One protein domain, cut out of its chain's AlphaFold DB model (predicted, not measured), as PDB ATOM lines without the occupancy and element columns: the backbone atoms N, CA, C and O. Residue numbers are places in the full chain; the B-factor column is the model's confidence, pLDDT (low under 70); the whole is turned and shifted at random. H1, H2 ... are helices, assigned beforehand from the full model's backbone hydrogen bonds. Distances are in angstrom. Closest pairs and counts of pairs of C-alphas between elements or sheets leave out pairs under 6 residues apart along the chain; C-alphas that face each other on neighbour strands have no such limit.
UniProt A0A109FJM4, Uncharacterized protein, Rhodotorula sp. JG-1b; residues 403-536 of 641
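Overview. This is residues 403 to 536 of the 641 residues of an uncharacterized protein of Rhodotorula sp. JG-1b (UniProt A0A109FJM4). One long helix, H2, makes the long axis; the short helix H1 folds back beside its first part as a lopsided helical hairpin, and H5 meets its other end at a steep angle. Looped stretches, with the very short helices H3 and H4 among them, surround the later part of H2, while residues 419 to 424 stick out at the hairpin's turn. The printed part has 134 residues with five named helices, H1 to H5 in order, and no named strand: all helix in class, though under half of the residues, 66, are in named elements. It is loose, with a radius of gyration of the C-alphas of 18.6 A, and spans 66 by 33 by 24 A.

Along the chain. H1 is residues 409 to 418, 13.9 A long, from C-alpha 409 at (212.848, 159.564, 126.355). H2 is residues 430 to 461, 46.1 A. H3 is residues 482 to 486 and H4 residues 503 to 507. H5 is residues 521 to 534, 19.9 A, ending with C-alpha 534 at (224.901, 149.491, 168.599).

Arrangement. H1 touches residues 433 to 440 of H2, a hairpin at a shallow tilt of 19 degrees, opposite ways; the closest C-alphas, of Val 411 and Leu 437, are 6.3 A apart. Residues 455 to 460 of H2 touch H5 at a steep tilt of 53 degrees, the same way, with the C-alphas of Ala 459 and Ala 522 closest at 5.0 A. H4 is close to but not clearly touching H2, with C-alphas 452 and 503 closest at 7.7 A, and likewise H3, with C-alphas 485 and 503 closest at 6.4 A. H1 and H5 are apart. In H1, H2, H3, H4 and H5 every O i to N i+4 pair is within hydrogen-bond range.

Size, cuts and confidence. The outline is only just a rod, and the two farthest C-alphas, of Glu 423 and Ala 535, are 66.3 A apart. The printed part has no cut, and its four links between helices are long. The mean pLDDT of the printed part is 81.1; residues 417 to 428, 495 to 496 and 510 to 518 are under 70.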
ATOM      1  N   LYS A 403     218.297 170.278 131.651       77.38
ATOM      2  CA  LYS A 403     219.267 169.386 131.017       77.38
ATOM      3  C   LYS A 403     218.921 167.918 131.288       77.38
ATOM      4  O   LYS A 403     218.922 167.123 130.360       77.38
ATOM      5  N   THR A 404     218.567 167.574 132.522       78.06
ATOM      6  CA  THR A 404     218.137 166.223 132.904       78.06
ATOM      7  C   THR A 404     216.849 165.819 132.194       78.06
ATOM      8  O   THR A 404     216.811 164.766 131.562       78.06
ATOM      9  N   LEU A 405     215.829 166.686 132.214       78.69
ATOM     10  CA  LEU A 405     214.558 166.423 131.536       78.69
ATOM     11  C   LEU A 405     214.763 166.178 130.044       78.69
ATOM     12  O   LEU A 405     214.197 165.230 129.515       78.69
ATOM     13  N   THR A 406     215.630 166.952 129.380       77.69
ATOM     14  CA  THR A 406     215.886 166.798 127.937       77.69
ATOM     15  C   THR A 406     216.469 165.441 127.532       77.69
ATOM     16  O   THR A 406     216.406 165.102 126.354       77.69
ATOM     17  N   TYR A 407     217.014 164.667 128.478       80.50
ATOM     18  CA  TYR A 407     217.508 163.311 128.227       80.50
ATOM     19  C   TYR A 407     216.465 162.219 128.488       80.50
ATOM     20  O   TYR A 407     216.674 161.084 128.063       80.50
ATOM     21  N   THR A 408     215.352 162.529 129.159       81.12
ATOM     22  CA  THR A 408     214.264 161.556 129.324       81.12
ATOM     23  C   THR A 408     213.647 161.258 127.961       81.12
ATOM     24  O   THR A 408     213.445 162.168 127.159       81.12
ATOM     25  N   VAL A 409     213.354 159.988 127.672       84.50
ATOM     26  CA  VAL A 409     212.848 159.564 126.355       84.50
ATOM     27  C   VAL A 409     211.598 160.347 125.921       84.50
ATOM     28  O   VAL A 409     211.596 160.820 124.785       84.50
ATOM     29  N   PRO A 410     210.580 160.581 126.779       80.94
ATOM     30  CA  PRO A 410     209.387 161.327 126.380       80.94
ATOM     31  C   PRO A 410     209.695 162.773 125.989       80.94
ATOM     32  O   PRO A 410     209.230 163.241 124.956       80.94
ATOM     33  N   VAL A 411     210.537 163.474 126.755       77.69
ATOM     34  CA  VAL A 411     210.904 164.869 126.464       77.69
ATOM     35  C   VAL A 411     211.874 164.946 125.299       77.69
ATOM     36  O   VAL A 411     211.767 165.851 124.486       77.69
ATOM     37  N   ALA A 412     212.810 164.010 125.174       77.00
ATOM     38  CA  ALA A 412     213.698 163.934 124.025       77.00
ATOM     39  C   ALA A 412     212.900 163.697 122.737       77.00
ATOM     40  O   ALA A 412     213.182 164.337 121.725       77.00
ATOM     41  N   ASN A 413     211.886 162.827 122.783       77.88
ATOM     42  CA  ASN A 413     210.970 162.581 121.673       77.88
ATOM     43  C   ASN A 413     210.088 163.799 121.399       77.88
ATOM     44  O   ASN A 413     210.021 164.209 120.249       77.88
ATOM     45  N   LEU A 414     209.514 164.438 122.423       78.31
ATOM     46  CA  LEU A 414     208.739 165.674 122.280       78.31
ATOM     47  C   LEU A 414     209.593 166.805 121.702       78.31
ATOM     48  O   LEU A 414     209.183 167.474 120.771       78.31
ATOM     49  N   LEU A 415     210.805 167.022 122.207       75.94
ATOM     50  CA  LEU A 415     211.727 168.024 121.677       75.94
ATOM     51  C   LEU A 415     212.171 167.669 120.259       75.94
ATOM     52  O   LEU A 415     212.407 168.575 119.467       75.94
ATOM     53  N   ARG A 416     212.293 166.379 119.925       73.69
ATOM     54  CA  ARG A 416     212.565 165.923 118.558       73.69
ATOM     55  C   ARG A 416     211.359 166.136 117.645       73.69
ATOM     56  O   ARG A 416     211.598 166.504 116.504       73.69
ATOM     57  N   ALA A 417     210.135 165.952 118.141       68.00
ATOM     58  CA  ALA A 417     208.875 166.195 117.441       68.00
ATOM     59  C   ALA A 417     208.635 167.696 117.248       68.00
ATOM     60  O   ALA A 417     208.430 168.130 116.132       68.00
ATOM     61  N   ILE A 418     208.848 168.532 118.268       69.25
ATOM     62  CA  ILE A 418     208.860 170.002 118.148       69.25
ATOM     63  C   ILE A 418     209.941 170.463 117.154       69.25
ATOM     64  O   ILE A 418     209.727 171.408 116.401       69.25
ATOM     65  N   ARG A 419     211.107 169.798 117.137       65.31
ATOM     66  CA  ARG A 419     212.186 170.033 116.158       65.31
ATOM     67  C   ARG A 419     211.982 169.320 114.822       65.31
ATOM     68  O   ARG A 419     212.869 169.385 113.984       65.31
ATOM     69  N   ASN A 420     210.917 168.559 114.627       56.91
ATOM     70  CA  ASN A 420     210.605 167.911 113.358       56.91
ATOM     71  C   ASN A 420     209.093 167.643 113.293       56.91
ATOM     72  O   ASN A 420     208.730 166.470 113.213       56.91
ATOM     73  N   PRO A 421     208.204 168.659 113.381       51.56
ATOM     74  CA  PRO A 421     206.768 168.427 113.285       51.56
ATOM     75  C   PRO A 421     206.462 167.595 112.041       51.56
ATOM     76  O   PRO A 421     206.749 168.024 110.915       51.56
ATOM     77  N   GLY A 422     205.942 166.385 112.267       49.00
ATOM     78  CA  GLY A 422     205.233 165.636 111.244       49.00
ATOM     79  C   GLY A 422     203.986 166.439 110.906       49.00
ATOM     80  O   GLY A 422     203.314 166.951 111.791       49.00
ATOM     81  N   GLU A 423     203.722 166.647 109.629       46.59
ATOM     82  CA  GLU A 423     202.791 167.693 109.184       46.59
ATOM     83  C   GLU A 423     201.305 167.450 109.411       46.59
ATOM     84  O   GLU A 423     200.520 168.361 109.154       46.59
ATOM     85  N   ASP A 424     200.937 166.294 109.954       46.81
ATOM     86  CA  ASP A 424     199.571 166.021 110.399       46.81
ATOM     87  C   ASP A 424     199.406 166.170 111.919       46.81
ATOM     88  O   ASP A 424     198.292 166.056 112.427       46.81
ATOM     89  N   GLU A 425     200.484 166.450 112.666       48.69
ATOM     90  CA  GLU A 425     200.347 166.771 114.082       48.69
ATOM     91  C   GLU A 425     199.983 168.255 114.234       48.69
ATOM     92  O   GLU A 425     200.768 169.130 113.840       48.69
ATOM     93  N   PRO A 426     198.796 168.574 114.790       51.47
ATOM     94  CA  PRO A 426     198.440 169.948 115.100       51.47
ATOM     95  C   PRO A 426     199.551 170.573 115.954       51.47
ATOM     96  O   PRO A 426     200.173 169.856 116.748       51.47
ATOM     97  N   PRO A 427     199.835 171.884 115.788       57.44
ATOM     98  CA  PRO A 427     200.848 172.571 116.579       57.44
ATOM     99  C   PRO A 427     200.632 172.194 118.034       57.44
ATOM    100  O   PRO A 427     199.547 172.453 118.552       57.44
ATOM    101  N   HIS A 428     201.613 171.502 118.630       60.56
ATOM    102  CA  HIS A 428     201.429 170.905 119.945       60.56
ATOM    103  C   HIS A 428     200.895 171.979 120.879       60.56
ATOM    104  O   HIS A 428     201.578 172.973 121.151       60.56
ATOM    105  N   GLU A 429     199.651 171.782 121.305       79.25
ATOM    106  CA  GLU A 429     198.963 172.699 122.185       79.25
ATOM    107  C   GLU A 429     199.884 172.927 123.394       79.25
ATOM    108  O   GLU A 429     200.481 171.961 123.892       79.25
ATOM    109  N   PRO A 430     200.107 174.176 123.842       76.31
ATOM    110  CA  PRO A 430     201.016 174.460 124.952       76.31
ATOM    111  C   PRO A 430     200.762 173.567 126.174       76.31
ATOM    112  O   PRO A 430     201.706 173.173 126.866       76.31
ATOM    113  N   ASP A 431     199.504 173.170 126.370       81.38
ATOM    114  CA  ASP A 431     199.057 172.257 127.415       81.38
ATOM    115  C   ASP A 431     199.513 170.807 127.206       81.38
ATOM    116  O   ASP A 431     199.869 170.140 128.177       81.38
ATOM    117  N   PHE A 432     199.618 170.323 125.965       83.81
ATOM    118  CA  PHE A 432     200.212 169.018 125.654       83.81
ATOM    119  C   PHE A 432     201.715 168.989 125.956       83.81
ATOM    120  O   PHE A 432     202.229 168.041 126.557       83.81
ATOM    121  N   ILE A 433     202.438 170.049 125.581       80.81
ATOM    122  CA  ILE A 433     203.869 170.178 125.894       80.81
ATOM    123  C   ILE A 433     204.059 170.203 127.411       80.81
ATOM    124  O   ILE A 433     204.898 169.478 127.952       80.81
ATOM    125  N   ARG A 434     203.257 171.020 128.103       82.25
ATOM    126  CA  ARG A 434     203.274 171.137 129.560       82.25
ATOM    127  C   ARG A 434     202.973 169.797 130.230       82.25
ATOM    128  O   ARG A 434     203.763 169.375 131.070       82.25
ATOM    129  N   SER A 435     201.900 169.111 129.846       85.88
ATOM    130  CA  SER A 435     201.507 167.829 130.443       85.88
ATOM    131  C   SER A 435     202.560 166.742 130.216       85.88
ATOM    132  O   SER A 435     202.912 166.029 131.156       85.88
ATOM    133  N   THR A 436     203.156 166.683 129.022       85.12
ATOM    134  CA  THR A 436     204.249 165.751 128.705       85.12
ATOM    135  C   THR A 436     205.480 166.015 129.570       85.12
ATOM    136  O   THR A 436     206.074 165.087 130.119       85.12
ATOM    137  N   LEU A 437     205.865 167.283 129.731       83.38
ATOM    138  CA  LEU A 437     207.004 167.665 130.564       83.38
ATOM    139  C   LEU A 437     206.754 167.371 132.047       83.38
ATOM    140  O   LEU A 437     207.658 166.895 132.729       83.38
ATOM    141  N   ILE A 438     205.536 167.610 132.535       84.12
ATOM    142  CA  ILE A 438     205.148 167.314 133.918       84.12
ATOM    143  C   ILE A 438     205.127 165.806 134.158       84.12
ATOM    144  O   ILE A 438     205.678 165.350 135.156       84.12
ATOM    145  N   SER A 439     204.572 165.020 133.234       87.31
ATOM    146  CA  SER A 439     204.596 163.555 133.298       87.31
ATOM    147  C   SER A 439     206.031 163.018 133.326       87.31
ATOM    148  O   SER A 439     206.382 162.245 134.214       87.31
ATOM    149  N   ALA A 440     206.903 163.504 132.440       85.56
ATOM    150  CA  ALA A 440     208.306 163.103 132.420       85.56
ATOM    151  C   ALA A 440     209.065 163.521 133.687       85.56
ATOM    152  O   ALA A 440     209.915 162.779 134.175       85.56
ATOM    153  N   ALA A 441     208.756 164.694 134.241       82.19
ATOM    154  CA  ALA A 441     209.343 165.143 135.493       82.19
ATOM    155  C   ALA A 441     208.864 164.311 136.691       82.19
ATOM    156  O   ALA A 441     209.685 163.976 137.544       82.19
ATOM    157  N   LYS A 442     207.578 163.929 136.733       85.50
ATOM    158  CA  LYS A 442     207.028 162.997 137.732       85.50
ATOM    159  C   LYS A 442     207.704 161.633 137.635       85.50
ATOM    160  O   LYS A 442     208.183 161.140 138.650       85.50
ATOM    161  N   GLN A 443     207.827 161.082 136.426       88.44
ATOM    162  CA  GLN A 443     208.516 159.811 136.203       88.44
ATOM    163  C   GLN A 443     209.973 159.881 136.663       88.44
ATOM    164  O   GLN A 443     210.420 159.028 137.416       88.44
ATOM    165  N   TYR A 444     210.703 160.932 136.280       85.62
ATOM    166  CA  TYR A 444     212.094 161.103 136.695       85.62
ATOM    167  C   TYR A 444     212.234 161.227 138.220       85.62
ATOM    168  O   TYR A 444     213.124 160.623 138.813       85.62
ATOM    169  N   ALA A 445     211.352 161.993 138.871       83.88
ATOM    170  CA  ALA A 445     211.340 162.104 140.327       83.88
ATOM    171  C   ALA A 445     211.065 160.746 140.996       83.88
ATOM    172  O   ALA A 445     211.689 160.434 142.012       83.88
ATOM    173  N   GLN A 446     210.181 159.934 140.409       88.44
ATOM    174  CA  GLN A 446     209.881 158.593 140.897       88.44
ATOM    175  C   GLN A 446     211.049 157.625 140.689       88.44
ATOM    176  O   GLN A 446     211.411 156.908 141.618       88.44
ATOM    177  N   ASP A 447     211.706 157.656 139.531       87.25
ATOM    178  CA  ASP A 447     212.886 156.837 139.243       87.25
ATOM    179  C   ASP A 447     214.035 157.154 140.218       87.25
ATOM    180  O   ASP A 447     214.658 156.244 140.769       87.25
ATOM    181  N   GLU A 448     214.287 158.439 140.492       86.38
ATOM    182  CA  GLU A 448     215.283 158.879 141.479       86.38
ATOM    183  C   GLU A 448     214.901 158.462 142.906       86.38
ATOM    184  O   GLU A 448     215.757 158.008 143.670       86.38
ATOM    185  N   ARG A 449     213.613 158.563 143.272       89.38
ATOM    186  CA  ARG A 449     213.102 158.072 144.560       89.38
ATOM    187  C   ARG A 449     213.346 156.567 144.697       89.38
ATOM    188  O   ARG A 449     213.903 156.135 145.706       89.38
ATOM    189  N   LEU A 450     212.972 155.773 143.694       91.31
ATOM    190  CA  LEU A 450     213.154 154.320 143.686       91.31
ATOM    191  C   LEU A 450     214.636 153.940 143.736       91.31
ATOM    192  O   LEU A 450     215.015 153.063 144.509       91.31
ATOM    193  N   ALA A 451     215.495 154.621 142.976       90.00
ATOM    194  CA  ALA A 451     216.941 154.424 143.037       90.00
ATOM    195  C   ALA A 451     217.496 154.729 144.439       90.00
ATOM    196  O   ALA A 451     218.286 153.952 144.981       90.00
ATOM    197  N   ALA A 452     217.039 155.814 145.073       89.81
ATOM    198  CA  ALA A 452     217.438 156.159 146.431       89.81
ATOM    199  C   ALA A 452     217.002 155.095 147.450       89.81
ATOM    200  O   ALA A 452     217.844 154.649 148.234       89.81
ATOM    201  N   ILE A 453     215.736 154.653 147.413       93.50
ATOM    202  CA  ILE A 453     215.201 153.601 148.296       93.50
ATOM    203  C   ILE A 453     215.975 152.301 148.098       93.50
ATOM    204  O   ILE A 453     216.470 151.736 149.071       93.50
ATOM    205  N   ARG A 454     216.159 151.858 146.851       94.50
ATOM    206  CA  ARG A 454     216.907 150.635 146.526       94.50
ATOM    207  C   ARG A 454     218.339 150.711 147.038       94.50
ATOM    208  O   ARG A 454     218.804 149.777 147.681       94.50
ATOM    209  N   GLY A 455     219.018 151.842 146.854       90.69
ATOM    210  CA  GLY A 455     220.354 152.047 147.405       90.69
ATOM    211  C   GLY A 455     220.398 152.037 148.940       90.69
ATOM    212  O   GLY A 455     221.419 151.671 149.518       90.69
ATOM    213  N   ILE A 456     219.329 152.464 149.625       92.94
ATOM    214  CA  ILE A 456     219.225 152.418 151.096       92.94
ATOM    215  C   ILE A 456     218.993 150.977 151.552       92.94
ATOM    216  O   ILE A 456     219.764 150.449 152.351       92.94
ATOM    217  N   VAL A 457     217.969 150.321 151.005       94.62
ATOM    218  CA  VAL A 457     217.576 148.952 151.358       94.62
ATOM    219  C   VAL A 457     218.708 147.968 151.054       94.62
ATOM    220  O   VAL A 457     219.029 147.131 151.895       94.62
ATOM    221  N   ALA A 458     219.387 148.109 149.912       92.06
ATOM    222  CA  ALA A 458     220.523 147.265 149.549       92.06
ATOM    223  C   ALA A 458     221.671 147.405 150.554       92.06
ATOM    224  O   ALA A 458     222.246 146.404 150.985       92.06
ATOM    225  N   ALA A 459     221.966 148.638 150.982       90.25
ATOM    226  CA  ALA A 459     222.960 148.887 152.017       90.25
ATOM    227  C   ALA A 459     222.537 148.263 153.357       90.25
ATOM    228  O   ALA A 459     223.347 147.606 154.003       90.25
ATOM    229  N   HIS A 460     221.271 148.403 153.754       90.56
ATOM    230  CA  HIS A 460     220.759 147.855 155.013       90.56
ATOM    231  C   HIS A 460     220.793 146.326 155.066       90.56
ATOM    232  O   HIS A 460     221.119 145.769 156.115       90.56
ATOM    233  N   LEU A 461     220.477 145.673 153.947       91.19
ATOM    234  CA  LEU A 461     220.473 144.217 153.798       91.19
ATOM    235  C   LEU A 461     221.852 143.643 153.442       91.19
ATOM    236  O   LEU A 461     222.011 142.427 153.407       91.19
ATOM    237  N   ASN A 462     222.848 144.498 153.195       88.44
ATOM    238  CA  ASN A 462     224.181 144.104 152.740       88.44
ATOM    239  C   ASN A 462     224.165 143.273 151.439       88.44
ATOM    240  O   ASN A 462     224.926 142.319 151.285       88.44
ATOM    241  N   ILE A 463     223.297 143.647 150.500       92.06
ATOM    242  CA  ILE A 463     223.137 142.990 149.196       92.06
ATOM    243  C   ILE A 463     223.444 143.960 148.053       92.06
ATOM    244  O   ILE A 463     223.558 145.172 148.251       92.06
ATOM    245  N   SER A 464     223.583 143.442 146.834       91.12
ATOM    246  CA  SER A 464     223.720 144.300 145.657       91.12
ATOM    247  C   SER A 464     222.384 144.966 145.332       91.12
ATOM    248  O   SER A 464     221.348 144.305 145.314       91.12
ATOM    249  N   GLU A 465     222.401 146.247 144.954       93.06
ATOM    250  CA  GLU A 465     221.196 146.949 144.487       93.06
ATOM    251  C   GLU A 465     220.521 146.223 143.310       93.06
ATOM    252  O   GLU A 465     219.305 146.262 143.157       93.06
ATOM    253  N   ARG A 466     221.291 145.492 142.492       94.88
ATOM    254  CA  ARG A 466     220.766 144.709 141.360       94.88
ATOM    255  C   ARG A 466     219.857 143.551 141.780       94.88
ATOM    256  O   ARG A 466     219.077 143.099 140.951       94.88
ATOM    257  N   GLN A 467     219.969 143.077 143.020       96.75
ATOM    258  CA  GLN A 467     219.139 141.995 143.562       96.75
ATOM    259  C   GLN A 467     217.769 142.495 144.037       96.75
ATOM    260  O   GLN A 467     216.867 141.693 144.253       96.75
ATOM    261  N   LEU A 468     217.600 143.811 144.183       96.88
ATOM    262  CA  LEU A 468     216.333 144.424 144.551       96.88
ATOM    263  C   LEU A 468     215.467 144.692 143.321       96.88
ATOM    264  O   LEU A 468     215.968 145.151 142.285       96.88
ATOM    265  N   SER A 469     214.156 144.485 143.472       97.44
ATOM    266  CA  SER A 469     213.164 144.759 142.430       97.44
ATOM    267  C   SER A 469     213.233 146.207 141.946       97.44
ATOM    268  O   SER A 469     213.622 147.105 142.695       97.44
ATOM    269  N   LYS A 470     212.870 146.426 140.682       96.31
ATOM    270  CA  LYS A 470     212.723 147.754 140.067       96.31
ATOM    271  C   LYS A 470     211.262 148.194 139.953       96.31
ATOM    272  O   LYS A 470     211.019 149.289 139.461       96.31
ATOM    273  N   LYS A 471     210.309 147.336 140.329       95.62
ATOM    274  CA  LYS A 471     208.884 147.661 140.255       95.62
ATOM    275  C   LYS A 471     208.535 148.659 141.349       95.62
ATOM    276  O   LYS A 471     209.024 148.542 142.468       95.62
ATOM    277  N   GLU A 472     207.703 149.627 141.003       95.31
ATOM    278  CA  GLU A 472     207.267 150.680 141.917       95.31
ATOM    279  C   GLU A 472     206.422 150.132 143.073       95.31
ATOM    280  O   GLU A 472     206.621 150.543 144.214       95.31
ATOM    281  N   ASP A 473     205.568 149.145 142.789       96.12
ATOM    282  CA  ASP A 473     204.651 148.527 143.759       96.12
ATOM    283  C   ASP A 473     205.371 147.870 144.949       96.12
ATOM    284  O   ASP A 473     204.801 147.749 146.031       96.12
ATOM    285  N   ASP A 474     206.643 147.490 144.780       97.19
ATOM    286  CA  ASP A 474     207.467 146.916 145.851       97.19
ATOM    287  C   ASP A 474     207.993 147.988 146.836       97.19
ATOM    288  O   ASP A 474     208.556 147.657 147.884       97.19
ATOM    289  N   TYR A 475     207.819 149.277 146.516       96.81
ATOM    290  CA  TYR A 475     208.267 150.420 147.322       96.81
ATOM    291  C   TYR A 475     207.155 151.463 147.517       96.81
ATOM    292  O   TYR A 475     207.306 152.633 147.113       96.81
ATOM    293  N   PRO A 476     206.044 151.070 148.165       96.19
ATOM    294  CA  PRO A 476     204.862 151.908 148.262       96.19
ATOM    295  C   PRO A 476     205.147 153.185 149.070       96.19
ATOM    296  O   PRO A 476     206.051 153.252 149.914       96.19
ATOM    297  N   THR A 477     204.438 154.256 148.720       92.69
ATOM    298  CA  THR A 477     204.739 155.625 149.178       92.69
ATOM    299  C   THR A 477     204.460 155.851 150.658       92.69
ATOM    300  O   THR A 477     205.110 156.692 151.264       92.69
ATOM    301  N   ASP A 478     203.540 155.091 151.239       94.12
ATOM    302  CA  ASP A 478     203.195 155.093 152.660       94.12
ATOM    303  C   ASP A 478     204.278 154.449 153.544       94.12
ATOM    304  O   ASP A 478     204.512 154.906 154.658       94.12
ATOM    305  N   VAL A 479     204.978 153.425 153.043       96.31
ATOM    306  CA  VAL A 479     206.067 152.750 153.775       96.31
ATOM    307  C   VAL A 479     207.398 153.487 153.620       96.31
ATOM    308  O   VAL A 479     208.170 153.617 154.574       96.31
ATOM    309  N   TYR A 480     207.688 153.956 152.406       95.00
ATOM    310  CA  TYR A 480     208.919 154.674 152.067       95.00
ATOM    311  C   TYR A 480     208.618 156.158 151.838       95.00
ATOM    312  O   TYR A 480     208.842 156.705 150.748       95.00
ATOM    313  N   ASP A 481     208.050 156.769 152.870       92.50
ATOM    314  CA  ASP A 481     207.603 158.155 152.920       92.50
ATOM    315  C   ASP A 481     208.742 159.119 153.321       92.50
ATOM    316  O   ASP A 481     209.926 158.768 153.349       92.50
ATOM    317  N   GLU A 482     208.411 160.374 153.639       88.88
ATOM    318  CA  GLU A 482     209.418 161.327 154.113       88.88
ATOM    319  C   GLU A 482     210.013 160.901 155.462       88.88
ATOM    320  O   GLU A 482     211.216 161.062 155.663       88.88
ATOM    321  N   ALA A 483     209.230 160.299 156.365       92.25
ATOM    322  CA  ALA A 483     209.745 159.815 157.642       92.25
ATOM    323  C   ALA A 483     210.821 158.736 157.439       92.25
ATOM    324  O   ALA A 483     211.838 158.750 158.139       92.25
ATOM    325  N   PHE A 484     210.672 157.866 156.431       94.31
ATOM    326  CA  PHE A 484     211.734 156.953 156.011       94.31
ATOM    327  C   PHE A 484     213.023 157.710 155.657       94.31
ATOM    328  O   PHE A 484     214.076 157.389 156.207       94.31
ATOM    329  N   PHE A 485     212.978 158.741 154.811       92.00
ATOM    330  CA  PHE A 485     214.181 159.504 154.429       92.00
ATOM    331  C   PHE A 485     214.756 160.387 155.548       92.00
ATOM    332  O   PHE A 485     215.923 160.787 155.476       92.00
ATOM    333  N   GLN A 486     213.965 160.698 156.576       90.75
ATOM    334  CA  GLN A 486     214.398 161.493 157.725       90.75
ATOM    335  C   GLN A 486     215.240 160.696 158.726       90.75
ATOM    336  O   GLN A 486     216.020 161.314 159.459       90.75
ATOM    337  N   LYS A 487     215.155 159.359 158.735       93.62
ATOM    338  CA  LYS A 487     216.004 158.502 159.580       93.62
ATOM    339  C   LYS A 487     217.474 158.690 159.220       93.62
ATOM    340  O   LYS A 487     217.832 158.676 158.044       93.62
ATOM    341  N   ILE A 488     218.342 158.831 160.218       90.81
ATOM    342  CA  ILE A 488     219.774 159.109 160.007       90.81
ATOM    343  C   ILE A 488     220.460 158.106 159.049       90.81
ATOM    344  O   ILE A 488     221.162 158.580 158.153       90.81
ATOM    345  N   PRO A 489     220.235 156.773 159.133       90.56
ATOM    346  CA  PRO A 489     220.837 155.808 158.201       90.56
ATOM    347  C   PRO A 489     220.451 156.017 156.735       90.56
ATOM    348  O   PRO A 489     221.198 155.658 155.825       90.56
ATOM    349  N   ASN A 490     219.287 156.621 156.509       92.44
ATOM    350  CA  ASN A 490     218.695 156.795 155.190       92.44
ATOM    351  C   ASN A 490     219.119 158.118 154.543       92.44
ATOM    352  O   ASN A 490     218.959 158.306 153.334       92.44
ATOM    353  N   ARG A 491     219.700 159.030 155.330       89.56
ATOM    354  CA  ARG A 491     220.216 160.303 154.838       89.56
ATOM    355  C   ARG A 491     221.460 160.092 153.983       89.56
ATOM    356  O   ARG A 491     222.246 159.166 154.165       89.56
ATOM    357  N   CYS A 492     221.649 160.988 153.027       81.81
ATOM    358  CA  CYS A 492     222.812 160.991 152.161       81.81
ATOM    359  C   CYS A 492     223.891 161.918 152.748       81.81
ATOM    360  O   CYS A 492     223.609 163.098 152.991       81.81
ATOM    361  N   PRO A 493     225.127 161.440 152.952       79.56
ATOM    362  CA  PRO A 493     226.236 162.275 153.370       79.56
ATOM    363  C   PRO A 493     226.535 163.310 152.285       79.56
ATOM    364  O   PRO A 493     226.665 163.002 151.099       79.56
ATOM    365  N   SER A 494     226.636 164.566 152.698       75.88
ATOM    366  CA  SER A 494     227.061 165.656 151.829       75.88
ATOM    367  C   SER A 494     228.581 165.769 151.886       75.88
ATOM    368  O   SER A 494     229.096 166.181 152.924       75.88
ATOM    369  N   ILE A 495     229.276 165.482 150.774       67.12
ATOM    370  CA  ILE A 495     230.754 165.538 150.669       67.12
ATOM    371  C   ILE A 495     231.316 166.832 151.272       67.12
ATOM    372  O   ILE A 495     232.290 166.802 152.006       67.12
ATOM    373  N   MET A 496     230.673 167.971 151.003       65.75
ATOM    374  CA  MET A 496     231.198 169.272 151.423       65.75
ATOM    375  C   MET A 496     230.916 169.655 152.875       65.75
ATOM    376  O   MET A 496     231.533 170.588 153.368       65.75
ATOM    377  N   SER A 497     229.926 169.044 153.533       72.75
ATOM    378  CA  SER A 497     229.489 169.520 154.856       72.75
ATOM    379  C   SER A 497     229.580 168.481 155.960       72.75
ATOM    380  O   SER A 497     229.274 168.829 157.094       72.75
ATOM    381  N   GLY A 498     229.873 167.214 155.645       70.12
ATOM    382  CA  GLY A 498     229.857 166.093 156.597       70.12
ATOM    383  C   GLY A 498     228.464 165.743 157.147       70.12
ATOM    384  O   GLY A 498     228.186 164.593 157.463       70.12
ATOM    385  N   ARG A 499     227.542 166.714 157.197       76.25
ATOM    386  CA  ARG A 499     226.179 166.542 157.694       76.25
ATOM    387  C   ARG A 499     225.318 165.700 156.744       76.25
ATOM    388  O   ARG A 499     225.248 166.030 155.549       76.25
ATOM    389  N   PRO A 500     224.618 164.672 157.261       79.12
ATOM    390  CA  PRO A 500     223.654 163.894 156.494       79.12
ATOM    391  C   PRO A 500     222.476 164.777 156.064       79.12
ATOM    392  O   PRO A 500     221.873 165.473 156.884       79.12
ATOM    393  N   ARG A 501     222.135 164.745 154.776       83.00
ATOM    394  CA  ARG A 501     220.997 165.467 154.193       83.00
ATOM    395  C   ARG A 501     219.911 164.494 153.774       83.00
ATOM    396  O   ARG A 501     220.205 163.382 153.340       83.00
ATOM    397  N   THR A 502     218.661 164.925 153.845       84.75
ATOM    398  CA  THR A 502     217.557 164.116 153.317       84.75
ATOM    399  C   THR A 502     217.535 164.143 151.794       84.75
ATOM    400  O   THR A 502     218.108 165.037 151.161       84.75
ATOM    401  N   PHE A 503     216.855 163.167 151.195       79.25
ATOM    402  CA  PHE A 503     216.668 163.105 149.748       79.25
ATOM    403  C   PHE A 503     216.037 164.400 149.203       79.25
ATOM    404  O   PHE A 503     216.551 164.977 148.246       79.25
ATOM    405  N   GLN A 504     215.027 164.956 149.883       79.19
ATOM    406  CA  GLN A 504     214.438 166.247 149.507       79.19
ATOM    407  C   GLN A 504     215.419 167.422 149.596       79.19
ATOM    408  O   GLN A 504     215.417 168.302 148.736       79.19
ATOM    409  N   GLN A 505     216.258 167.475 150.635       82.88
ATOM    410  CA  GLN A 505     217.251 168.545 150.785       82.88
ATOM    411  C   GLN A 505     218.315 168.497 149.685       82.88
ATOM    412  O   GLN A 505     218.821 169.540 149.264       82.88
ATOM    413  N   LEU A 506     218.660 167.290 149.235       74.81
ATOM    414  CA  LEU A 506     219.538 167.079 148.094       74.81
ATOM    415  C   LEU A 506     218.868 167.479 146.782       74.81
ATOM    416  O   LEU A 506     219.481 168.205 146.003       74.81
ATOM    417  N   ALA A 507     217.608 167.093 146.591       70.69
ATOM    418  CA  ALA A 507     216.820 167.478 145.432       70.69
ATOM    419  C   ALA A 507     216.726 169.012 145.323       70.69
ATOM    420  O   ALA A 507     217.129 169.592 144.323       70.69
ATOM    421  N   LYS A 508     216.341 169.721 146.393       75.31
ATOM    422  CA  LYS A 508     216.156 171.190 146.386       75.31
ATOM    423  C   LYS A 508     217.398 172.006 145.977       75.31
ATOM    424  O   LYS A 508     217.255 173.165 145.576       75.31
ATOM    425  N   LYS A 509     218.618 171.456 146.036       75.56
ATOM    426  CA  LYS A 509     219.833 172.156 145.582       75.56
ATOM    427  C   LYS A 509     219.925 172.168 144.045       75.56
ATOM    428  O   LYS A 509     220.567 171.319 143.435       75.56
ATOM    429  N   LYS A 510     219.365 173.229 143.443       54.16
ATOM    430  CA  LYS A 510     219.256 173.537 141.993       54.16
ATOM    431  C   LYS A 510     220.520 173.375 141.117       54.16
ATOM    432  O   LYS A 510     220.394 173.390 139.898       54.16
ATOM    433  N   ASN A 511     221.714 173.208 141.694       54.41
ATOM    434  CA  ASN A 511     222.997 173.194 140.975       54.41
ATOM    435  C   ASN A 511     223.793 171.881 141.106       54.41
ATOM    436  O   ASN A 511     224.969 171.847 140.741       54.41
ATOM    437  N   ALA A 512     223.199 170.800 141.618       49.78
ATOM    438  CA  ALA A 512     223.880 169.512 141.731       49.78
ATOM    439  C   ALA A 512     224.064 168.877 140.338       49.78
ATOM    440  O   ALA A 512     223.250 168.075 139.888       49.78
ATOM    441  N   LYS A 513     225.123 169.267 139.618       48.91
ATOM    442  CA  LYS A 513     225.549 168.753 138.298       48.91
ATOM    443  C   LYS A 513     226.023 167.284 138.360       48.91
ATOM    444  O   LYS A 513     227.031 166.932 137.766       48.91
ATOM    445  N   SER A 514     225.262 166.421 139.023       50.25
ATOM    446  CA  SER A 514     225.689 165.254 139.795       50.25
ATOM    447  C   SER A 514     225.532 165.638 141.257       50.25
ATOM    448  O   SER A 514     226.310 166.427 141.798       50.25
ATOM    449  N   LEU A 515     224.489 165.111 141.903       54.22
ATOM    450  CA  LEU A 515     224.634 164.747 143.303       54.22
ATOM    451  C   LEU A 515     225.919 163.929 143.314       54.22
ATOM    452  O   LEU A 515     225.907 162.802 142.829       54.22
ATOM    453  N   MET A 516     227.044 164.530 143.717       50.47
ATOM    454  CA  MET A 516     228.278 163.786 143.921       50.47
ATOM    455  C   MET A 516     228.013 162.906 145.131       50.47
ATOM    456  O   MET A 516     228.334 163.221 146.272       50.47
ATOM    457  N   VAL A 517     227.267 161.849 144.861       61.88
ATOM    458  CA  VAL A 517     227.004 160.762 145.753       61.88
ATOM    459  C   VAL A 517     228.354 160.089 145.881       61.88
ATOM    460  O   VAL A 517     228.954 159.670 144.888       61.88
ATOM    461  N   ARG A 518     228.862 160.079 147.111       67.50
ATOM    462  CA  ARG A 518     230.057 159.336 147.502       67.50
ATOM    463  C   ARG A 518     230.042 157.954 146.834       67.50
ATOM    464  O   ARG A 518     229.034 157.252 146.915       67.50
ATOM    465  N   ARG A 519     231.132 157.560 146.160       70.00
ATOM    466  CA  ARG A 519     231.230 156.227 145.515       70.00
ATOM    467  C   ARG A 519     231.033 155.096 146.532       70.00
ATOM    468  O   ARG A 519     230.545 154.028 146.186       70.00
ATOM    469  N   ASP A 520     231.358 155.372 147.786       81.19
ATOM    470  CA  ASP A 520     231.249 154.521 148.962       81.19
ATOM    471  C   ASP A 520     229.943 154.729 149.758       81.19
ATOM    472  O   ASP A 520     229.839 154.278 150.896       81.19
ATOM    473  N   LEU A 521     228.902 155.348 149.177       85.25
ATOM    474  CA  LEU A 521     227.628 155.614 149.868       85.25
ATOM    475  C   LEU A 521     227.055 154.374 150.573       85.25
ATOM    476  O   LEU A 521     226.560 154.467 151.694       85.25
ATOM    477  N   ALA A 522     227.118 153.208 149.929       86.12
ATOM    478  CA  ALA A 522     226.614 151.965 150.508       86.12
ATOM    479  C   ALA A 522     227.436 151.505 151.726       86.12
ATOM    480  O   ALA A 522     226.874 150.978 152.683       86.12
ATOM    481  N   GLN A 523     228.761 151.693 151.716       86.38
ATOM    482  CA  GLN A 523     229.618 151.433 152.882       86.38
ATOM    483  C   GLN A 523     229.309 152.432 154.000       86.38
ATOM    484  O   GLN A 523     229.109 152.022 155.138       86.38
ATOM    485  N   TRP A 524     229.141 153.708 153.652       88.62
ATOM    486  CA  TRP A 524     228.800 154.764 154.599       88.62
ATOM    487  C   TRP A 524     227.460 154.533 155.303       88.62
ATOM    488  O   TRP A 524     227.371 154.630 156.529       88.62
ATOM    489  N   ARG A 525     226.420 154.150 154.552       89.75
ATOM    490  CA  ARG A 525     225.107 153.786 155.111       89.75
ATOM    491  C   ARG A 525     225.185 152.557 156.008       89.75
ATOM    492  O   ARG A 525     224.580 152.555 157.075       89.75
ATOM    493  N   ARG A 526     225.956 151.538 155.606       87.62
ATOM    494  CA  ARG A 526     226.205 150.348 156.433       87.62
ATOM    495  C   ARG A 526     226.856 150.737 157.754       87.62
ATOM    496  O   ARG A 526     226.260 150.483 158.792       87.62
ATOM    497  N   ALA A 527     228.003 151.411 157.723       88.00
ATOM    498  CA  ALA A 527     228.710 151.846 158.927       88.00
ATOM    499  C   ALA A 527     227.813 152.696 159.848       88.00
ATOM    500  O   ALA A 527     227.691 152.405 161.035       88.00
ATOM    501  N   THR A 528     227.095 153.670 159.279       90.06
ATOM    502  CA  THR A 528     226.140 154.519 160.013       90.06
ATOM    503  C   THR A 528     225.050 153.709 160.707       90.06
ATOM    504  O   THR A 528     224.839 153.864 161.910       90.06
ATOM    505  N   ARG A 529     224.348 152.842 159.964       89.06
ATOM    506  CA  ARG A 529     223.272 152.010 160.515       89.06
ATOM    507  C   ARG A 529     223.784 151.173 161.677       89.06
ATOM    508  O   ARG A 529     223.114 151.063 162.695       89.06
ATOM    509  N   GLN A 530     224.971 150.605 161.521       85.50
ATOM    510  CA  GLN A 530     225.545 149.730 162.522       85.50
ATOM    511  C   GLN A 530     225.938 150.460 163.810       85.50
ATOM    512  O   GLN A 530     225.640 149.973 164.899       85.50
ATOM    513  N   VAL A 531     226.532 151.651 163.701       87.88
ATOM    514  CA  VAL A 531     226.806 152.514 164.860       87.88
ATOM    515  C   VAL A 531     225.512 152.864 165.596       87.88
ATOM    516  O   VAL A 531     225.436 152.748 166.818       87.88
ATOM    517  N   LEU A 532     224.467 153.243 164.858       89.56
ATOM    518  CA  LEU A 532     223.176 153.595 165.448       89.56
ATOM    519  C   LEU A 532     222.475 152.392 166.087       89.56
ATOM    520  O   LEU A 532     221.856 152.543 167.138       89.56
ATOM    521  N   LEU A 533     222.586 151.204 165.491       86.88
ATOM    522  CA  LEU A 533     222.051 149.966 166.051       86.88
ATOM    523  C   LEU A 533     222.774 149.595 167.352       86.88
ATOM    524  O   LEU A 533     222.112 149.299 168.344       86.88
ATOM    525  N   ALA A 534     224.106 149.703 167.387       83.88
ATOM    526  CA  ALA A 534     224.901 149.491 168.599       83.88
ATOM    527  C   ALA A 534     224.564 150.496 169.717       83.88
ATOM    528  O   ALA A 534     224.608 150.146 170.893       83.88
ATOM    529  N   ALA A 535     224.176 151.723 169.356       86.06
ATOM    530  CA  ALA A 535     223.739 152.753 170.295       86.06
ATOM    531  C   ALA A 535     222.251 152.656 170.703       86.06
ATOM    532  O   ALA A 535     221.802 153.443 171.534       86.06
ATOM    533  N   GLY A 536     221.459 151.751 170.111       89.00
ATOM    534  CA  GLY A 536     220.007 151.684 170.336       89.00
ATOM    535  C   GLY A 536     219.235 152.889 169.776       89.00
ATOM    536  O   GLY A 536     218.186 153.259 170.297       89.00
TER     537      GLY A 536